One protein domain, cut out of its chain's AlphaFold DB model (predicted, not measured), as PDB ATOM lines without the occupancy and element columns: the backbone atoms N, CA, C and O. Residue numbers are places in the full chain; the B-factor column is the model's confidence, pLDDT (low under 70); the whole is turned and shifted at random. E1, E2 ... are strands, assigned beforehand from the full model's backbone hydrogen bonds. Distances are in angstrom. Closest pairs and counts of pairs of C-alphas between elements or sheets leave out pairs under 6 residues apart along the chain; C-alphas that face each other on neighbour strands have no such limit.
ATOM      1  N   LEU A   4    -123.978-190.866 308.439       97.81
ATOM      2  CA  LEU A   4    -125.356-190.441 308.250       97.81
ATOM      3  C   LEU A   4    -125.464-189.669 306.934       97.81
ATOM      4  O   LEU A   4    -124.629-188.804 306.657       97.81
ATOM      5  N   SER A   5    -126.468-189.976 306.114       98.00
ATOM      6  CA  SER A   5    -126.679-189.314 304.824       98.00
ATOM      7  C   SER A   5    -128.099-188.774 304.665       98.00
ATOM      8  O   SER A   5    -129.074-189.365 305.131       98.00
ATOM      9  N   ALA A   6    -128.187-187.633 303.979       97.88
ATOM     10  CA  ALA A   6    -129.410-187.094 303.406       97.88
ATOM     11  C   ALA A   6    -129.297-187.200 301.889       97.88
ATOM     12  O   ALA A   6    -128.341-186.691 301.302       97.88
ATOM     13  N   SER A   7    -130.258-187.863 301.260       97.25
ATOM     14  CA  SER A   7    -130.248-188.085 299.824       97.25
ATOM     15  C   SER A   7    -131.453-187.426 299.170       97.25
ATOM     16  O   SER A   7    -132.608-187.776 299.408       97.25
ATOM     17  N   PHE A   8    -131.154-186.441 298.328       96.19
ATOM     18  CA  PHE A   8    -132.159-185.659 297.621       96.19
ATOM     19  C   PHE A   8    -132.921-186.490 296.580       96.19
ATOM     20  O   PHE A   8    -134.096-186.241 296.344       96.19
ATOM     21  N   GLY A   9    -132.248-187.439 295.918       95.75
ATOM     22  CA  GLY A   9    -132.793-188.138 294.749       95.75
ATOM     23  C   GLY A   9    -133.753-189.285 295.068       95.75
ATOM     24  O   GLY A   9    -134.592-189.610 294.234       95.75
ATOM     25  N   ASP A  10    -133.627-189.899 296.245       95.00
ATOM     26  CA  ASP A  10    -134.447-191.035 296.693       95.00
ATOM     27  C   ASP A  10    -135.199-190.747 298.006       95.00
ATOM     28  O   ASP A  10    -135.695-191.671 298.648       95.00
ATOM     29  N   ASP A  11    -135.304-189.468 298.387       95.81
ATOM     30  CA  ASP A  11    -136.057-188.968 299.546       95.81
ATOM     31  C   ASP A  11    -135.663-189.619 300.886       95.81
ATOM     32  O   ASP A  11    -136.482-189.764 301.807       95.81
ATOM     33  N   LYS A  12    -134.395-190.036 300.989       96.06
ATOM     34  CA  LYS A  12    -133.930-190.948 302.031       96.06
ATOM     35  C   LYS A  12    -132.995-190.292 303.035       96.06
ATOM     36  O   LYS A  12    -132.054-189.580 302.682       96.06
ATOM     37  N   ILE A  13    -133.216-190.639 304.298       98.00
ATOM     38  CA  ILE A  13    -132.240-190.519 305.378       98.00
ATOM     39  C   ILE A  13    -131.743-191.925 305.709       98.00
ATOM     40  O   ILE A  13    -132.550-192.805 306.032       98.00
ATOM     41  N   ALA A  14    -130.433-192.148 305.616       98.00
ATOM     42  CA  ALA A  14    -129.823-193.455 305.844       98.00
ATOM     43  C   ALA A  14    -128.633-193.370 306.802       98.00
ATOM     44  O   ALA A  14    -127.867-192.407 306.783       98.00
ATOM     45  N   LEU A  15    -128.483-194.413 307.616       97.75
ATOM     46  CA  LEU A  15    -127.340-194.645 308.489       97.75
ATOM     47  C   LEU A  15    -126.540-195.830 307.948       97.75
ATOM     48  O   LEU A  15    -127.081-196.909 307.732       97.75
ATOM     49  N   TYR A  16    -125.243-195.645 307.755       98.00
ATOM     50  CA  TYR A  16    -124.312-196.690 307.361       98.00
ATOM     51  C   TYR A  16    -123.468-197.069 308.571       98.00
ATOM     52  O   TYR A  16    -122.573-196.317 308.968       98.00
ATOM     53  N   LEU A  17    -123.758-198.235 309.143       97.75
ATOM     54  CA  LEU A  17    -123.043-198.779 310.293       97.75
ATOM     55  C   LEU A  17    -121.753-199.448 309.841       97.75
ATOM     56  O   LEU A  17    -121.788-200.344 308.997       97.75
ATOM     57  N   ASN A  18    -120.632-199.026 310.412       97.69
ATOM     58  CA  ASN A  18    -119.311-199.560 310.128       97.69
ATOM     59  C   ASN A  18    -118.965-200.671 311.121       97.69
ATOM     60  O   ASN A  18    -118.968-200.456 312.331       97.69
ATOM     61  N   ASP A  19    -118.572-201.833 310.610       97.44
ATOM     62  CA  ASP A  19    -118.134-202.974 311.424       97.44
ATOM     63  C   ASP A  19    -116.732-202.811 312.053       97.44
ATOM     64  O   ASP A  19    -116.228-203.715 312.718       97.44
ATOM     65  N   GLY A  20    -116.079-201.668 311.831       97.25
ATOM     66  CA  GLY A  20    -114.713-201.374 312.270       97.25
ATOM     67  C   GLY A  20    -113.643-201.716 311.230       97.25
ATOM     68  O   GLY A  20    -112.484-201.350 311.418       97.25
ATOM     69  N   SER A  21    -114.022-202.353 310.120       97.12
ATOM     70  CA  SER A  21    -113.144-202.730 309.003       97.12
ATOM     71  C   SER A  21    -113.528-202.042 307.689       97.12
ATOM     72  O   SER A  21    -113.100-202.468 306.617       97.12
ATOM     73  N   ASN A  22    -114.297-200.950 307.766       94.38
ATOM     74  CA  ASN A  22    -114.854-200.226 306.621       94.38
ATOM     75  C   ASN A  22    -115.840-201.054 305.782       94.38
ATOM     76  O   ASN A  22    -116.088-200.699 304.628       94.38
ATOM     77  N   ASN A  23    -116.433-202.113 306.343       97.50
ATOM     78  CA  ASN A  23    -117.633-202.697 305.754       97.50
ATOM     79  C   ASN A  23    -118.849-201.997 306.354       97.50
ATOM     80  O   ASN A  23    -118.970-201.873 307.575       97.50
ATOM     81  N   PHE A  24    -119.745-201.537 305.484       98.25
ATOM     82  CA  PHE A  24    -120.903-200.748 305.880       98.25
ATOM     83  C   PHE A  24    -122.201-201.517 305.652       98.25
ATOM     84  O   PHE A  24    -122.437-202.033 304.561       98.25
ATOM     85  N   THR A  25    -123.058-201.545 306.670       98.38
ATOM     86  CA  THR A  25    -124.445-202.014 306.556       98.38
ATOM     87  C   THR A  25    -125.375-200.808 306.556       98.38
ATOM     88  O   THR A  25    -125.354-200.016 307.497       98.38
ATOM     89  N   GLU A  26    -126.185-200.657 305.509       97.94
ATOM     90  CA  GLU A  26    -127.179-199.585 305.423       97.94
ATOM     91  C   GLU A  26    -128.406-199.898 306.290       97.94
ATOM     92  O   GLU A  26    -128.979-200.986 306.221       97.94
ATOM     93  N   GLN A  27    -128.846-198.906 307.056       97.62
ATOM     94  CA  GLN A  27    -130.133-198.857 307.728       97.62
ATOM     95  C   GLN A  27    -130.910-197.638 307.235       97.62
ATOM     96  O   GLN A  27    -130.424-196.507 307.260       97.62
ATOM     97  N   THR A  28    -132.140-197.867 306.782       97.50
ATOM     98  CA  THR A  28    -133.040-196.782 306.383       97.50
ATOM     99  C   THR A  28    -133.692-196.182 307.623       97.50
ATOM    100  O   THR A  28    -134.407-196.881 308.337       97.50
ATOM    101  N   ILE A  29    -133.473-194.887 307.848       96.44
ATOM    102  CA  ILE A  29    -134.124-194.133 308.927       96.44
ATOM    103  C   ILE A  29    -135.477-193.601 308.448       96.44
ATOM    104  O   ILE A  29    -136.480-193.703 309.148       96.44
ATOM    105  N   SER A  30    -135.522-193.042 307.237       95.12
ATOM    106  CA  SER A  30    -136.753-192.531 306.633       95.12
ATOM    107  C   SER A  30    -136.641-192.506 305.115       95.12
ATOM    108  O   SER A  30    -135.580-192.192 304.589       95.12
ATOM    109  N   THR A  31    -137.744-192.777 304.421       95.38
ATOM    110  CA  THR A  31    -137.919-192.551 302.971       95.38
ATOM    111  C   THR A  31    -138.950-191.455 302.691       95.38
ATOM    112  O   THR A  31    -139.514-191.378 301.606       95.38
ATOM    113  N   ASN A  32    -139.280-190.664 303.714       92.81
ATOM    114  CA  ASN A  32    -140.307-189.627 303.659       92.81
ATOM    115  C   ASN A  32    -139.707-188.210 303.632       92.81
ATOM    116  O   ASN A  32    -140.420-187.227 303.843       92.81
ATOM    117  N   ALA A  33    -138.398-188.085 303.409       94.06
ATOM    118  CA  ALA A  33    -137.677-186.819 303.431       94.06
ATOM    119  C   ALA A  33    -137.562-186.253 302.007       94.06
ATOM    120  O   ALA A  33    -136.493-186.288 301.405       94.06
ATOM    121  N   ASN A  34    -138.668-185.740 301.455       94.56
ATOM    122  CA  ASN A  34    -138.714-185.387 300.033       94.56
ATOM    123  C   ASN A  34    -137.758-184.247 299.644       94.56
ATOM    124  O   ASN A  34    -137.884-183.112 300.121       94.56
ATOM    125  N   GLY A  35    -136.792-184.557 298.779       95.31
ATOM    126  CA  GLY A  35    -135.673-183.668 298.496       95.31
ATOM    127  C   GLY A  35    -134.854-183.380 299.754       95.31
ATOM    128  O   GLY A  35    -134.649-182.214 300.101       95.31
ATOM    129  N   ALA A  36    -134.444-184.422 300.485       96.88
ATOM    130  CA  ALA A  36    -133.598-184.293 301.667       96.88
ATOM    131  C   ALA A  36    -132.334-183.478 301.343       96.88
ATOM    132  O   ALA A  36    -131.668-183.712 300.335       96.88
ATOM    133  N   THR A  37    -132.009-182.512 302.201       96.88
ATOM    134  CA  THR A  37    -130.886-181.578 301.978       96.88
ATOM    135  C   THR A  37    -129.853-181.594 303.083       96.88
ATOM    136  O   THR A  37    -128.678-181.336 302.832       96.88
ATOM    137  N   SER A  38    -130.277-181.888 304.305       96.81
ATOM    138  CA  SER A  38    -129.385-181.974 305.446       96.81
ATOM    139  C   SER A  38    -129.903-182.985 306.450       96.81
ATOM    140  O   SER A  38    -131.105-183.253 306.547       96.81
ATOM    141  N   VAL A  39    -128.958-183.547 307.194       97.44
ATOM    142  CA  VAL A  39    -129.211-184.431 308.320       97.44
ATOM    143  C   VAL A  39    -128.203-184.122 309.422       97.44
ATOM    144  O   VAL A  39    -127.054-183.777 309.134       97.44
ATOM    145  N   PHE A  40    -128.645-184.205 310.672       96.56
ATOM    146  CA  PHE A  40    -127.825-183.977 311.852       96.56
ATOM    147  C   PHE A  40    -128.137-185.016 312.926       96.56
ATOM    148  O   PHE A  40    -129.283-185.447 313.051       96.56
ATOM    149  N   ALA A  41    -127.110-185.385 313.686       95.44
ATOM    150  CA  ALA A  41    -127.220-186.273 314.834       95.44
ATOM    151  C   ALA A  41    -126.836-185.505 316.101       95.44
ATOM    152  O   ALA A  41    -125.751-184.919 316.155       95.44
ATOM    153  N   ALA A  42    -127.731-185.473 317.083       95.19
ATOM    154  CA  ALA A  42    -127.525-184.818 318.370       95.19
ATOM    155  C   ALA A  42    -128.508-185.383 319.397       95.19
ATOM    156  O   ALA A  42    -129.603-185.766 319.024       95.19
ATOM    157  N   ASP A  43    -128.129-185.386 320.668       97.06
ATOM    158  CA  ASP A  43    -129.058-185.588 321.786       97.06
ATOM    159  C   ASP A  43    -129.836-184.276 321.994       97.06
ATOM    160  O   ASP A  43    -129.268-183.280 322.461       97.06
ATOM    161  N   VAL A  44    -131.074-184.206 321.494       95.12
ATOM    162  CA  VAL A  44    -131.851-182.955 321.452       95.12
ATOM    163  C   VAL A  44    -132.678-182.755 322.713       95.12
ATOM    164  O   VAL A  44    -132.926-181.604 323.091       95.12
ATOM    165  N   ASP A  45    -133.105-183.836 323.358       96.19
ATOM    166  CA  ASP A  45    -133.950-183.781 324.550       96.19
ATOM    167  C   ASP A  45    -133.210-184.070 325.868       96.19
ATOM    168  O   ASP A  45    -133.742-183.771 326.943       96.19
ATOM    169  N   GLY A  46    -131.944-184.484 325.800       97.12
ATOM    170  CA  GLY A  46    -131.046-184.630 326.939       97.12
ATOM    171  C   GLY A  46    -131.198-185.956 327.678       97.12
ATOM    172  O   GLY A  46    -130.849-186.017 328.864       97.12
ATOM    173  N   ASP A  47    -131.754-186.987 327.038       97.75
ATOM    174  CA  ASP A  47    -131.931-188.310 327.641       97.75
ATOM    175  C   ASP A  47    -130.711-189.238 327.466       97.75
ATOM    176  O   ASP A  47    -130.596-190.258 328.155       97.75
ATOM    177  N   GLY A  48    -129.741-188.813 326.653       96.44
ATOM    178  CA  GLY A  48    -128.500-189.530 326.377       96.44
ATOM    179  C   GLY A  48    -128.562-190.451 325.159       96.44
ATOM    180  O   GLY A  48    -127.519-191.004 324.789       96.44
ATOM    181  N   ASP A  49    -129.724-190.586 324.518       95.50
ATOM    182  CA  ASP A  49    -129.871-191.222 323.218       95.50
ATOM    183  C   ASP A  49    -129.654-190.185 322.095       95.50
ATOM    184  O   ASP A  49    -129.948-188.998 322.210       95.50
ATOM    185  N   VAL A  50    -129.037-190.605 320.985       93.56
ATOM    186  CA  VAL A  50    -128.750-189.696 319.863       93.56
ATOM    187  C   VAL A  50    -129.943-189.644 318.913       93.56
ATOM    188  O   VAL A  50    -130.251-190.638 318.250       93.56
ATOM    189  N   ASP A  51    -130.533-188.462 318.753       94.44
ATOM    190  CA  ASP A  51    -131.607-188.207 317.796       94.44
ATOM    191  C   ASP A  51    -131.089-187.927 316.385       94.44
ATOM    192  O   ASP A  51    -129.986-187.411 316.174       94.44
ATOM    193  N   VAL A  52    -131.946-188.188 315.392       95.50
ATOM    194  CA  VAL A  52    -131.715-187.827 313.989       95.50
ATOM    195  C   VAL A  52    -132.710-186.760 313.550       95.50
ATOM    196  O   VAL A  52    -133.919-186.984 313.513       95.50
ATOM    197  N   LEU A  53    -132.190-185.612 313.114       95.06
ATOM    198  CA  LEU A  53    -132.966-184.522 312.530       95.06
ATOM    199  C   LEU A  53    -132.644-184.403 311.050       95.06
ATOM    200  O   LEU A  53    -131.485-184.493 310.651       95.06
ATOM    201  N   SER A  54    -133.659-184.151 310.228       95.44
ATOM    202  CA  SER A  54    -133.465-183.899 308.802       95.44
ATOM    203  C   SER A  54    -134.286-182.715 308.313       95.44
ATOM    204  O   SER A  54    -135.333-182.385 308.873       95.44
ATOM    205  N   ALA A  55    -133.796-182.078 307.251       95.25
ATOM    206  CA  ALA A  55    -134.521-181.053 306.517       95.25
ATOM    207  C   ALA A  55    -134.721-181.490 305.065       95.25
ATOM    208  O   ALA A  55    -133.802-181.984 304.403       95.25
ATOM    209  N   SER A  56    -135.928-181.267 304.558       94.88
ATOM    210  CA  SER A  56    -136.327-181.628 303.205       94.88
ATOM    211  C   SER A  56    -136.885-180.404 302.485       94.88
ATOM    212  O   SER A  56    -137.515-179.539 303.100       94.88
ATOM    213  N   LEU A  57    -136.605-180.290 301.186       93.12
ATOM    214  CA  LEU A  57    -137.031-179.133 300.400       93.12
ATOM    215  C   LEU A  57    -138.540-179.137 300.150       93.12
ATOM    216  O   LEU A  57    -139.170-178.085 300.047       93.12
TER     217      LEU A  57
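This is residues 4 to 57 of the 65 residues of an uncharacterized protein of Okeania sp. SIO2C9 (UniProt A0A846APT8). A three-stranded sheet, E1, E2 and E3, and a two-stranded hairpin, E4 and E5, make a small sandwich whose layers are partly face to face with their strands crossed. The two layers come together near E1 and the first residues of E4 and open like a V toward the turns at residues 19 to 23 and 43 to 50, which lie at the far ends of its two arms. The printed part has 54 residues with five named strands, in the order E1, E2, E3, E4, E5, and no named helix; both sheets are antiparallel, the larger in the order E1, E2, E3, and the class is all strand. The whole is only just loose, close to compact, with a radius of gyration of the C-alphas of 12.1 A, and its outline is flat, spanning 33 by 30 by 13 A.

In the larger sheet, E2 takes residues 12 to 18 and measures 18.8 A from first to last C-alpha. E3 takes residues 24 to 30 and measures 17.9 A. E1, residues 4 to 7, measures 10.0 A and begins at C-alpha 4, at (-125.356, -190.441, 308.250). In the other sheet, E4 takes residues 36 to 42 and measures 17.8 A, beginning at C-alpha 36, at (-133.598, -184.293, 301.667). E5, residues 51 to 56, measures 16.7 A and ends at C-alpha 56, at (-136.327, -181.628, 303.205).

The sheet of E1, E2 and E3 is a meander, each strand the antiparallel neighbour of the one before, with E2 as inner strand and E1 and E3 as edge strands. E2 and E3 form a hairpin, with 151 degrees between their directions; N 15 and O 27 are 2.9 A apart and N 27 and O 15 are 2.7 A apart, within hydrogen-bond range. E1 and E2 form a hairpin too, at 150 degrees, with N 5 and O 14 2.9 A apart, within hydrogen-bond range. The C-alphas of this sheet lie up to 3.6 A off the best plane through them. E4 and E5 form the third hairpin, antiparallel at 162 degrees; N 40 and O 53 are 2.9 A apart, and so are N 53 and O 40, both within hydrogen-bond range. The two sheets form a sandwich, two sheets face to face, with 40 pairs of C-alphas within 10 A. The parts that face each other are 8.5 A centre to centre, their best planes are 25 degrees apart, and the strands of the one stand at 48 degrees to those of the other. Between E1 and E4 there are 10 pairs of C-alphas within 8 A, the closest being those of Ala 6 and Ala 36, 5.3 A apart. The closest C-alphas of E2 and E4 are those of Lys 12 and Ala 36, 6.7 A apart. E3 and E4 are apart, and E3 and E5 are only just apart, with their closest C-alphas at 8.4 A.

The two C-alphas farthest apart, those of Ser 21 and Leu 57, are 34.7 A apart, and the first and last printed C-alphas, of Leu 4 and Leu 57, are 18.0 A apart. The printed part runs from residue 4 to residue 57 of a chain of 65 residues and has no cut. The links E1 to E2, E2 to E3 and E3 to E4 are tight, the last joining the two sheets; the link E4 to E5, with 8 residues, is short, and no link is long. The mean pLDDT of the printed part is 96.3, and no printed residue is under 70.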